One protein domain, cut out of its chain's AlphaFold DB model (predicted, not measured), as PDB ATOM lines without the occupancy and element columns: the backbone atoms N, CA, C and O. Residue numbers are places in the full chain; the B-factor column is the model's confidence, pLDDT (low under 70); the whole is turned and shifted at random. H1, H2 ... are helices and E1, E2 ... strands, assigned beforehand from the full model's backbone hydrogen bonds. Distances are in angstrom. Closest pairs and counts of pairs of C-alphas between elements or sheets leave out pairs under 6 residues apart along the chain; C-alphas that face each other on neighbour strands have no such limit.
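Overview. This is residues 135 to 221 of the 397 residues of an uncharacterized protein of Bernardetia litoralis (strain ATCC 23117 / DSM 6794 / NBRC 15988 / NCIMB 1366 / Sio-4) (UniProt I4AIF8). The domain is a small closed barrel of six antiparallel strands, E1 to E6, with one helix, H1, packed along the outside of its wall over E3 and, only just, E2. The long last strand, E6, bends and leads by a tight link into that helix. The printed part has 87 residues, with six named strands followed by one named helix; round the ring run E1, E2, E3, E6, E5, E4 and back to E1. The class is mixed, helices and strands, and the whole is compact, with a radius of gyration of the C-alphas of 11.4 A and spans of 33 by 26 by 22 A.

Along the chain. E1, residues 135 to 141, begins with C-alpha 135 at (96.683, 5.948, 90.984) and is 17.0 A long from first to last C-alpha. E2, residues 147 to 152, measures 15.9 A, and E3, residues 157 to 162, 15.1 A. E4, residues 172 to 175, is 10.3 A long, and E5, residues 181 to 187, 18.0 A. E6, residues 192 to 203, is the longest strand, 26.1 A from C-alpha 192 at (100.839, -7.390, 96.081), and bends by 81 degrees at residue 199. H1, residues 205 to 219, is 20.8 A long and ends with C-alpha 219 at (76.493, -11.397, 90.550).

Arrangement. E1, E2 and E3 form a meander, each strand the antiparallel neighbour of the one before, and so do E4, E5 and E6. E1 and E2 are a hairpin, with N 137 and O 151 2.9 A apart, within hydrogen-bond range. E2 and E3 are a hairpin too, with N 150 and O 158 at 2.9 A. E3 has E6 on its other side, with N 161 and O 197 at 2.8 A. In the hairpin of E5 and E6, N 187 and O 192 are 2.8 A apart; in that of E4 and E5, N 186 and O 174 are 2.8 A apart. E4 and E1 close the ring, with N 173 and O 136 at 2.8 A. E1 to E4 and E3 to E6 are each a Greek key, four strands in a row of which three are a meander and the first is the antiparallel neighbour of the fourth. H1 is on the barrel, outside it, at a height over the sheet of 8.2 A, and runs along the strands, at 19 degrees to E3 on the local plane. The closest C-alphas of E3 and H1, those of Tyr 157 and Glu 205, are 6.1 A apart. Every O i to N i+4 pair of H1 is within hydrogen-bond range.

Size, cuts and confidence. The C-alphas farthest apart, those of Asn 191 and Leu 221, are 33.9 A from each other. The printed part has no cut and no long link; E3 to E4, with 9 residues between them, is short, and the other links are tight. The mean pLDDT of the printed part is 79.4, and 17 residues are under 70, among them residues 181 to 184 and 217 to 221.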
ATOM      1  N   LYS A 135      96.581   6.273  89.576       77.00
ATOM      2  CA  LYS A 135      96.683   5.948  90.984       77.00
ATOM      3  C   LYS A 135      95.314   6.183  91.600       77.00
ATOM      4  O   LYS A 135      94.686   7.215  91.369       77.00
ATOM      5  N   GLY A 136      94.872   5.218  92.391       87.38
ATOM      6  CA  GLY A 136      93.622   5.316  93.115       87.38
ATOM      7  C   GLY A 136      93.744   4.813  94.542       87.38
ATOM      8  O   GLY A 136      94.706   4.134  94.905       87.38
ATOM      9  N   VAL A 137      92.772   5.166  95.371       89.94
ATOM     10  CA  VAL A 137      92.645   4.677  96.746       89.94
ATOM     11  C   VAL A 137      91.350   3.895  96.859       89.94
ATOM     12  O   VAL A 137      90.311   4.363  96.403       89.94
ATOM     13  N   VAL A 138      91.385   2.714  97.468       94.19
ATOM     14  CA  VAL A 138      90.170   1.962  97.797       94.19
ATOM     15  C   VAL A 138      89.386   2.764  98.822       94.19
ATOM     16  O   VAL A 138      89.792   2.888  99.974       94.19
ATOM     17  N   CYS A 139      88.279   3.347  98.390       89.81
ATOM     18  CA  CYS A 139      87.471   4.227  99.222       89.81
ATOM     19  C   CYS A 139      86.321   3.505  99.897       89.81
ATOM     20  O   CYS A 139      85.926   3.903 100.987       89.81
ATOM     21  N   PHE A 140      85.800   2.462  99.251       88.88
ATOM     22  CA  PHE A 140      84.735   1.643  99.807       88.88
ATOM     23  C   PHE A 140      84.966   0.181  99.449       88.88
ATOM     24  O   PHE A 140      85.093  -0.160  98.269       88.88
ATOM     25  N   LYS A 141      84.978  -0.685 100.459       88.69
ATOM     26  CA  LYS A 141      84.965  -2.138 100.287       88.69
ATOM     27  C   LYS A 141      83.602  -2.648 100.712       88.69
ATOM     28  O   LYS A 141      83.160  -2.389 101.828       88.69
ATOM     29  N   ASN A 142      82.931  -3.382  99.834       78.44
ATOM     30  CA  ASN A 142      81.689  -4.023 100.226       78.44
ATOM     31  C   ASN A 142      82.011  -5.321 100.997       78.44
ATOM     32  O   ASN A 142      82.747  -6.158 100.476       78.44
ATOM     33  N   PRO A 143      81.504  -5.515 102.229       73.56
ATOM     34  CA  PRO A 143      81.805  -6.710 103.017       73.56
ATOM     35  C   PRO A 143      81.125  -7.988 102.500       73.56
ATOM     36  O   PRO A 143      81.479  -9.075 102.954       73.56
ATOM     37  N   THR A 144      80.148  -7.883 101.591       68.00
ATOM     38  CA  THR A 144      79.308  -9.013 101.153       68.00
ATOM     39  C   THR A 144      79.594  -9.499  99.725       68.00
ATOM     40  O   THR A 144      78.980 -10.476  99.277       68.00
ATOM     41  N   CYS A 145      80.507  -8.846  99.000       79.12
ATOM     42  CA  CYS A 145      80.870  -9.171  97.619       79.12
ATOM     43  C   CYS A 145      82.291  -8.692  97.274       79.12
ATOM     44  O   CYS A 145      82.843  -7.806  97.915       79.12
ATOM     45  N   ASP A 146      82.848  -9.222  96.185       85.69
ATOM     46  CA  ASP A 146      84.214  -8.916  95.726       85.69
ATOM     47  C   ASP A 146      84.362  -7.545  95.034       85.69
ATOM     48  O   ASP A 146      85.381  -7.274  94.401       85.69
ATOM     49  N   TYR A 147      83.338  -6.689  95.060       89.75
ATOM     50  CA  TYR A 147      83.400  -5.382  94.408       89.75
ATOM     51  C   TYR A 147      83.868  -4.300  95.372       89.75
ATOM     52  O   TYR A 147      83.334  -4.144  96.472       89.75
ATOM     53  N   ILE A 148      84.809  -3.484  94.914       93.44
ATOM     54  CA  ILE A 148      85.332  -2.320  95.628       93.44
ATOM     55  C   ILE A 148      85.162  -1.059  94.775       93.44
ATOM     56  O   ILE A 148      85.056  -1.126  93.548       93.44
ATOM     57  N   ILE A 149      85.164   0.099  95.430       93.56
ATOM     58  CA  ILE A 149      85.199   1.409  94.779       93.56
ATOM     59  C   ILE A 149      86.586   2.013  94.970       93.56
ATOM     60  O   ILE A 149      87.058   2.170  96.100       93.56
ATOM     61  N   VAL A 150      87.208   2.406  93.863       94.44
ATOM     62  CA  VAL A 150      88.495   3.101  93.831       94.44
ATOM     63  C   VAL A 150      88.250   4.586  93.554       94.44
ATOM     64  O   VAL A 150      87.683   4.926  92.517       94.44
ATOM     65  N   CYS A 151      88.662   5.473  94.464       92.12
ATOM     66  CA  CYS A 151      88.740   6.910  94.196       92.12
ATOM     67  C   CYS A 151      89.982   7.212  93.372       92.12
ATOM     68  O   CYS A 151      91.088   6.851  93.773       92.12
ATOM     69  N   LEU A 152      89.798   7.926  92.275       89.88
ATOM     70  CA  LEU A 152      90.847   8.293  91.338       89.88
ATOM     71  C   LEU A 152      91.375   9.696  91.650       89.88
ATOM     72  O   LEU A 152      90.653  10.553  92.171       89.88
ATOM     73  N   ASP A 153      92.631   9.958  91.294       81.75
ATOM     74  CA  ASP A 153      93.285  11.254  91.527       81.75
ATOM     75  C   ASP A 153      92.590  12.424  90.789       81.75
ATOM     76  O   ASP A 153      92.707  13.583  91.194       81.75
ATOM     77  N   ASN A 154      91.816  12.135  89.736       80.06
ATOM     78  CA  ASN A 154      90.995  13.108  89.004       80.06
ATOM     79  C   ASN A 154      89.687  13.502  89.743       80.06
ATOM     80  O   ASN A 154      88.912  14.321  89.241       80.06
ATOM     81  N   GLY A 155      89.438  12.949  90.937       84.31
ATOM     82  CA  GLY A 155      88.241  13.192  91.749       84.31
ATOM     83  C   GLY A 155      87.015  12.374  91.330       84.31
ATOM     84  O   GLY A 155      85.899  12.682  91.760       84.31
ATOM     85  N   LYS A 156      87.197  11.372  90.467       91.75
ATOM     86  CA  LYS A 156      86.170  10.413  90.046       91.75
ATOM     87  C   LYS A 156      86.327   9.071  90.756       91.75
ATOM     88  O   LYS A 156      87.213   8.890  91.587       91.75
ATOM     89  N   TYR A 157      85.430   8.142  90.437       91.50
ATOM     90  CA  TYR A 157      85.350   6.832  91.067       91.50
ATOM     91  C   TYR A 157      85.256   5.740  90.002       91.50
ATOM     92  O   TYR A 157      84.633   5.937  88.956       91.50
ATOM     93  N   SER A 158      85.845   4.584  90.293       91.44
ATOM     94  CA  SER A 158      85.786   3.378  89.465       91.44
ATOM     95  C   SER A 158      85.296   2.199  90.305       91.44
ATOM     96  O   SER A 158      85.707   2.044  91.457       91.44
ATOM     97  N   VAL A 159      84.389   1.391  89.751       90.56
ATOM     98  CA  VAL A 159      83.875   0.176  90.407       90.56
ATOM     99  C   VAL A 159      84.611  -1.014  89.821       90.56
ATOM    100  O   VAL A 159      84.524  -1.269  88.617       90.56
ATOM    101  N   VAL A 160      85.320  -1.754  90.670       90.50
ATOM    102  CA  VAL A 160      86.172  -2.863  90.233       90.50
ATOM    103  C   VAL A 160      85.888  -4.124  91.036       90.50
ATOM    104  O   VAL A 160      85.620  -4.066  92.234       90.50
ATOM    105  N   LYS A 161      85.947  -5.281  90.376       87.19
ATOM    106  CA  LYS A 161      85.904  -6.593  91.026       87.19
ATOM    107  C   LYS A 161      87.317  -7.009  91.422       87.19
ATOM    108  O   LYS A 161      88.138  -7.239  90.537       87.19
ATOM    109  N   ASP A 162      87.586  -7.136  92.714       83.31
ATOM    110  CA  ASP A 162      88.817  -7.716  93.251       83.31
ATOM    111  C   ASP A 162      88.667  -9.237  93.375       83.31
ATOM    112  O   ASP A 162      88.217  -9.759  94.391       83.31
ATOM    113  N   TYR A 163      89.088  -9.971  92.344       69.12
ATOM    114  CA  TYR A 163      89.013 -11.437  92.331       69.12
ATOM    115  C   TYR A 163      89.829 -12.125  93.430       69.12
ATOM    116  O   TYR A 163      89.602 -13.301  93.708       69.12
ATOM    117  N   ALA A 164      90.818 -11.439  94.000       67.69
ATOM    118  CA  ALA A 164      91.662 -11.996  95.045       67.69
ATOM    119  C   ALA A 164      91.129 -11.669  96.449       67.69
ATOM    120  O   ALA A 164      91.617 -12.258  97.416       67.69
ATOM    121  N   ASN A 165      90.155 -10.753  96.554       80.81
ATOM    122  CA  ASN A 165      89.613 -10.206  97.797       80.81
ATOM    123  C   ASN A 165      90.724  -9.835  98.795       80.81
ATOM    124  O   ASN A 165      90.697 -10.200  99.972       80.81
ATOM    125  N   ILE A 166      91.763  -9.166  98.292       79.81
ATOM    126  CA  ILE A 166      92.916  -8.771  99.103       79.81
ATOM    127  C   ILE A 166      92.881  -7.300  99.479       79.81
ATOM    128  O   ILE A 166      93.568  -6.935 100.424       79.81
ATOM    129  N   CYS A 167      92.144  -6.456  98.762       87.88
ATOM    130  CA  CYS A 167      92.107  -5.023  99.023       87.88
ATOM    131  C   CYS A 167      91.356  -4.696 100.309       87.88
ATOM    132  O   CYS A 167      90.331  -5.305 100.598       87.88
ATOM    133  N   GLU A 168      91.828  -3.688 101.037       90.12
ATOM    134  CA  GLU A 168      91.143  -3.082 102.181       90.12
ATOM    135  C   GLU A 168      90.901  -1.587 101.940       90.12
ATOM    136  O   GLU A 168      91.585  -0.957 101.130       90.12
ATOM    137  N   GLU A 169      89.928  -1.000 102.641       91.00
ATOM    138  CA  GLU A 169      89.709   0.450 102.585       91.00
ATOM    139  C   GLU A 169      90.971   1.217 103.008       91.00
ATOM    140  O   GLU A 169      91.625   0.900 104.003       91.00
ATOM    141  N   GLY A 170      91.320   2.242 102.232       88.56
ATOM    142  CA  GLY A 170      92.555   3.009 102.372       88.56
ATOM    143  C   GLY A 170      93.742   2.450 101.585       88.56
ATOM    144  O   GLY A 170      94.780   3.116 101.524       88.56
ATOM    145  N   ASP A 171      93.619   1.278 100.952       91.56
ATOM    146  CA  ASP A 171      94.693   0.750 100.116       91.56
ATOM    147  C   ASP A 171      94.947   1.617  98.883       91.56
ATOM    148  O   ASP A 171      94.020   2.053  98.205       91.56
ATOM    149  N   ILE A 172      96.222   1.846  98.567       84.50
ATOM    150  CA  ILE A 172      96.636   2.604  97.390       84.50
ATOM    151  C   ILE A 172      96.903   1.617  96.262       84.50
ATOM    152  O   ILE A 172      97.794   0.768  96.359       84.50
ATOM    153  N   LEU A 173      96.159   1.770  95.177       87.62
ATOM    154  CA  LEU A 173      96.216   0.923  94.005       87.62
ATOM    155  C   LEU A 173      96.794   1.676  92.807       87.62
ATOM    156  O   LEU A 173      96.620   2.884  92.649       87.62
ATOM    157  N   ILE A 174      97.479   0.926  91.953       81.69
ATOM    158  CA  ILE A 174      98.002   1.382  90.669       81.69
ATOM    159  C   ILE A 174      97.547   0.401  89.602       81.69
ATOM    160  O   ILE A 174      97.876  -0.786  89.681       81.69
ATOM    161  N   GLY A 175      96.880   0.900  88.572       76.69
ATOM    162  CA  GLY A 175      96.507   0.128  87.391       76.69
ATOM    163  C   GLY A 175      95.752   1.002  86.405       76.69
ATOM    164  O   GLY A 175      95.815   2.228  86.500       76.69
ATOM    165  N   ARG A 176      95.046   0.397  85.451       75.12
ATOM    166  CA  ARG A 176      94.126   1.136  84.590       75.12
ATOM    167  C   ARG A 176      92.731   1.028  85.184       75.12
ATOM    168  O   ARG A 176      92.107  -0.026  85.134       75.12
ATOM    169  N   PHE A 177      92.254   2.116  85.777       76.50
ATOM    170  CA  PHE A 177      90.883   2.215  86.290       76.50
ATOM    171  C   PHE A 177      89.946   2.967  85.335       76.50
ATOM    172  O   PHE A 177      88.761   3.092  85.650       76.50
ATOM    173  N   GLU A 178      90.492   3.420  84.198       66.12
ATOM    174  CA  GLU A 178      89.882   4.179  83.094       66.12
ATOM    175  C   GLU A 178      89.520   3.303  81.871       66.12
ATOM    176  O   GLU A 178      88.899   3.797  80.935       66.12
ATOM    177  N   ASP A 179      89.845   2.004  81.878       67.44
ATOM    178  CA  ASP A 179      89.522   1.061  80.797       67.44
ATOM    179  C   ASP A 179      88.632  -0.076  81.320       67.44
ATOM    180  O   ASP A 179      88.927  -0.681  82.348       67.44
ATOM    181  N   LEU A 180      87.544  -0.395  80.609       70.25
ATOM    182  CA  LEU A 180      86.670  -1.522  80.959       70.25
ATOM    183  C   LEU A 180      87.363  -2.864  80.701       70.25
ATOM    184  O   LEU A 180      87.971  -3.064  79.648       70.25
ATOM    185  N   GLY A 181      87.150  -3.828  81.598       67.06
ATOM    186  CA  GLY A 181      87.609  -5.206  81.432       67.06
ATOM    187  C   GLY A 181      88.646  -5.654  82.459       67.06
ATOM    188  O   GLY A 181      88.839  -5.036  83.505       67.06
ATOM    189  N   ILE A 182      89.279  -6.796  82.173       52.31
ATOM    190  CA  ILE A 182      90.253  -7.416  83.076       52.31
ATOM    191  C   ILE A 182      91.589  -6.686  82.971       52.31
ATOM    192  O   ILE A 182      92.145  -6.584  81.879       52.31
ATOM    193  N   ASP A 183      92.131  -6.273  84.113       68.88
ATOM    194  CA  ASP A 183      93.455  -5.661  84.210       68.88
ATOM    195  C   ASP A 183      94.228  -6.180  85.434       68.88
ATOM    196  O   ASP A 183      93.674  -6.848  86.312       68.88
ATOM    197  N   TYR A 184      95.527  -5.893  85.495       65.69
ATOM    198  CA  TYR A 184      96.387  -6.185  86.635       65.69
ATOM    199  C   TYR A 184      96.695  -4.921  87.424       65.69
ATOM    200  O   TYR A 184      97.352  -3.997  86.944       65.69
ATOM    201  N   VAL A 185      96.313  -4.946  88.695       76.19
ATOM    202  CA  VAL A 185      96.562  -3.862  89.636       76.19
ATOM    203  C   VAL A 185      97.663  -4.252  90.608       76.19
ATOM    204  O   VAL A 185      97.792  -5.399  91.048       76.19
ATOM    205  N   TYR A 186      98.471  -3.262  90.960       78.38
ATOM    206  CA  TYR A 186      99.451  -3.354  92.021       78.38
ATOM    207  C   TYR A 186      98.970  -2.567  93.248       78.38
ATOM    208  O   TYR A 186      98.818  -1.346  93.207       78.38
ATOM    209  N   ASN A 187      98.738  -3.276  94.354       82.62
ATOM    210  CA  ASN A 187      98.424  -2.696  95.653       82.62
ATOM    211  C   ASN A 187      99.734  -2.296  96.345       82.62
ATOM    212  O   ASN A 187     100.516  -3.150  96.784       82.62
ATOM    213  N   ILE A 188      99.985  -0.988  96.425       78.44
ATOM    214  CA  ILE A 188     101.200  -0.430  97.022       78.44
ATOM    215  C   ILE A 188     101.253  -0.746  98.509       78.44
ATOM    216  O   ILE A 188     102.307  -1.165  98.989       78.44
ATOM    217  N   THR A 189     100.137  -0.547  99.214       81.38
ATOM    218  CA  THR A 189     100.048  -0.693 100.670       81.38
ATOM    219  C   THR A 189     100.422  -2.101 101.099       81.38
ATOM    220  O   THR A 189     101.194  -2.290 102.035       81.38
ATOM    221  N   GLN A 190      99.911  -3.096 100.373       76.62
ATOM    222  CA  GLN A 190     100.097  -4.503 100.702       76.62
ATOM    223  C   GLN A 190     101.278  -5.161  99.995       76.62
ATOM    224  O   GLN A 190     101.612  -6.305 100.305       76.62
ATOM    225  N   ASN A 191     101.913  -4.466  99.050       76.12
ATOM    226  CA  ASN A 191     102.989  -5.007  98.230       76.12
ATOM    227  C   ASN A 191     102.581  -6.286  97.469       76.12
ATOM    228  O   ASN A 191     103.298  -7.289  97.478       76.12
ATOM    229  N   LYS A 192     101.410  -6.253  96.821       73.38
ATOM    230  CA  LYS A 192     100.839  -7.390  96.081       73.38
ATOM    231  C   LYS A 192     100.330  -6.969  94.707       73.38
ATOM    232  O   LYS A 192      99.830  -5.863  94.536       73.38
ATOM    233  N   THR A 193     100.416  -7.887  93.752       63.78
ATOM    234  CA  THR A 193      99.812  -7.766  92.420       63.78
ATOM    235  C   THR A 193      98.663  -8.753  92.304       63.78
ATOM    236  O   THR A 193      98.794  -9.894  92.748       63.78
ATOM    237  N   PHE A 194      97.565  -8.331  91.691       69.06
ATOM    238  CA  PHE A 194      96.362  -9.136  91.517       69.06
ATOM    239  C   PHE A 194      95.583  -8.657  90.289       69.06
ATOM    240  O   PHE A 194      95.815  -7.561  89.779       69.06
ATOM    241  N   SER A 195      94.703  -9.512  89.776       68.31
ATOM    242  CA  SER A 195      93.812  -9.166  88.671       68.31
ATOM    243  C   SER A 195      92.532  -8.537  89.199       68.31
ATOM    244  O   SER A 195      91.953  -9.044  90.162       68.31
ATOM    245  N   ILE A 196      92.042  -7.522  88.505       77.19
ATOM    246  CA  ILE A 196      90.720  -6.941  88.717       77.19
ATOM    247  C   ILE A 196      89.896  -7.012  87.434       77.19
ATOM    248  O   ILE A 196      90.434  -7.264  86.359       77.19
ATOM    249  N   ASN A 197      88.592  -6.775  87.539       77.88
ATOM    250  CA  ASN A 197      87.764  -6.404  86.393       77.88
ATOM    251  C   ASN A 197      87.131  -5.042  86.649       77.88
ATOM    252  O   ASN A 197      86.413  -4.880  87.636       77.88
ATOM    253  N   VAL A 198      87.402  -4.081  85.779       81.94
ATOM    254  CA  VAL A 198      86.840  -2.739  85.862       81.94
ATOM    255  C   VAL A 198      85.477  -2.738  85.186       81.94
ATOM    256  O   VAL A 198      85.362  -2.984  83.984       81.94
ATOM    257  N   ASN A 199      84.436  -2.475  85.974       74.81
ATOM    258  CA  ASN A 199      83.059  -2.532  85.501       74.81
ATOM    259  C   ASN A 199      82.545  -1.181  85.014       74.81
ATOM    260  O   ASN A 199      81.796  -1.159  84.047       74.81
ATOM    261  N   ASN A 200      82.929  -0.085  85.674       79.00
ATOM    262  CA  ASN A 200      82.486   1.272  85.353       79.00
ATOM    263  C   ASN A 200      83.596   2.287  85.633       79.00
ATOM    264  O   ASN A 200      84.378   2.101  86.565       79.00
ATOM    265  N   LEU A 201      83.610   3.376  84.862       76.56
ATOM    266  CA  LEU A 201      84.725   4.319  84.771       76.56
ATOM    267  C   LEU A 201      84.287   5.750  85.076       76.56
ATOM    268  O   LEU A 201      83.227   6.179  84.623       76.56
ATOM    269  N   GLU A 202      85.139   6.494  85.780       79.31
ATOM    270  CA  GLU A 202      85.044   7.949  85.973       79.31
ATOM    271  C   GLU A 202      83.667   8.491  86.416       79.31
ATOM    272  O   GLU A 202      83.252   9.619  86.099       79.31
ATOM    273  N   ILE A 203      82.937   7.699  87.190       85.38
ATOM    274  CA  ILE A 203      81.591   8.040  87.639       85.38
ATOM    275  C   ILE A 203      81.620   8.890  88.913       85.38
ATOM    276  O   ILE A 203      82.658   9.097  89.546       85.38
ATOM    277  N   SER A 204      80.467   9.468  89.261       89.94
ATOM    278  CA  SER A 204      80.294  10.165  90.540       89.94
ATOM    279  C   SER A 204      80.262   9.167  91.702       89.94
ATOM    280  O   SER A 204      79.921   8.008  91.487       89.94
ATOM    281  N   GLU A 205      80.546   9.609  92.930       87.00
ATOM    282  CA  GLU A 205      80.486   8.740  94.118       87.00
ATOM    283  C   GLU A 205      79.119   8.064  94.281       87.00
ATOM    284  O   GLU A 205      79.041   6.862  94.519       87.00
ATOM    285  N   THR A 206      78.035   8.834  94.122       81.81
ATOM    286  CA  THR A 206      76.663   8.322  94.237       81.81
ATOM    287  C   THR A 206      76.409   7.227  93.210       81.81
ATOM    288  O   THR A 206      75.957   6.148  93.572       81.81
ATOM    289  N   THR A 207      76.792   7.463  91.953       87.19
ATOM    290  CA  THR A 207      76.682   6.460  90.888       87.19
ATOM    291  C   THR A 207      77.575   5.252  91.161       87.19
ATOM    292  O   THR A 207      77.164   4.134  90.906       87.19
ATOM    293  N   ALA A 208      78.783   5.439  91.701       85.75
ATOM    294  CA  ALA A 208      79.683   4.331  92.021       85.75
ATOM    295  C   ALA A 208      79.120   3.423  93.110       85.75
ATOM    296  O   ALA A 208      79.256   2.210  93.011       85.75
ATOM    297  N   ARG A 209      78.461   4.000  94.118       83.62
ATOM    298  CA  ARG A 209      77.762   3.242  95.159       83.62
ATOM    299  C   ARG A 209      76.569   2.480  94.600       83.62
ATOM    300  O   ARG A 209      76.483   1.282  94.832       83.62
ATOM    301  N   GLU A 210      75.721   3.143  93.814       81.62
ATOM    302  CA  GLU A 210      74.591   2.495  93.132       81.62
ATOM    303  C   GLU A 210      75.072   1.343  92.241       81.62
ATOM    304  O   GLU A 210      74.548   0.244  92.325       81.62
ATOM    305  N   GLU A 211      76.124   1.552  91.449       84.69
ATOM    306  CA  GLU A 211      76.685   0.541  90.550       84.69
ATOM    307  C   GLU A 211      77.422  -0.587  91.282       84.69
ATOM    308  O   GLU A 211      77.387  -1.728  90.829       84.69
ATOM    309  N   GLN A 212      78.093  -0.311  92.404       88.12
ATOM    310  CA  GLN A 212      78.671  -1.351  93.255       88.12
ATOM    311  C   GLN A 212      77.560  -2.219  93.850       88.12
ATOM    312  O   GLN A 212      77.657  -3.442  93.794       88.12
ATOM    313  N   GLU A 213      76.500  -1.604  94.378       80.00
ATOM    314  CA  GLU A 213      75.318  -2.312  94.875       80.00
ATOM    315  C   GLU A 213      74.670  -3.141  93.758       80.00
ATOM    316  O   GLU A 213      74.465  -4.338  93.936       80.00
ATOM    317  N   ASP A 214      74.452  -2.555  92.579       79.06
ATOM    318  CA  ASP A 214      73.908  -3.221  91.392       79.06
ATOM    319  C   ASP A 214      74.796  -4.373  90.904       79.06
ATOM    320  O   ASP A 214      74.294  -5.409  90.479       79.06
ATOM    321  N   ALA A 215      76.120  -4.210  90.916       79.00
ATOM    322  CA  ALA A 215      77.068  -5.231  90.480       79.00
ATOM    323  C   ALA A 215      77.156  -6.383  91.484       79.00
ATOM    324  O   ALA A 215      77.262  -7.546  91.074       79.00
ATOM    325  N   CYS A 216      77.065  -6.077  92.780       75.00
ATOM    326  CA  CYS A 216      76.905  -7.082  93.820       75.00
ATOM    327  C   CYS A 216      75.577  -7.817  93.626       75.00
ATOM    328  O   CYS A 216      75.606  -9.032  93.482       75.00
ATOM    329  N   GLN A 217      74.468  -7.108  93.410       66.19
ATOM    330  CA  GLN A 217      73.156  -7.701  93.119       66.19
ATOM    331  C   GLN A 217      73.119  -8.517  91.807       66.19
ATOM    332  O   GLN A 217      72.451  -9.543  91.727       66.19
ATOM    333  N   LYS A 218      73.843  -8.115  90.752       52.94
ATOM    334  CA  LYS A 218      73.868  -8.817  89.447       52.94
ATOM    335  C   LYS A 218      74.742 -10.073  89.443       52.94
ATOM    336  O   LYS A 218      74.430 -11.006  88.705       52.94
ATOM    337  N   ASN A 219      75.808 -10.127  90.251       47.81
ATOM    338  CA  ASN A 219      76.493 -11.397  90.550       47.81
ATOM    339  C   ASN A 219      75.682 -12.264  91.539       47.81
ATOM    340  O   ASN A 219      75.958 -13.453  91.663       47.81
ATOM    341  N   GLU A 220      74.660 -11.694  92.185       46.12
ATOM    342  CA  GLU A 220      73.690 -12.340  93.075       46.12
ATOM    343  C   GLU A 220      72.373 -12.698  92.364       46.12
ATOM    344  O   GLU A 220      71.283 -12.464  92.882       46.12
ATOM    345  N   LEU A 221      72.420 -13.385  91.220       42.69
ATOM    346  CA  LEU A 221      71.215 -14.042  90.675       42.69
ATOM    347  C   LEU A 221      70.614 -15.118  91.624       42.69
ATOM    348  O   LEU A 221      69.637 -15.765  91.253       42.69
TER     349      LEU A 221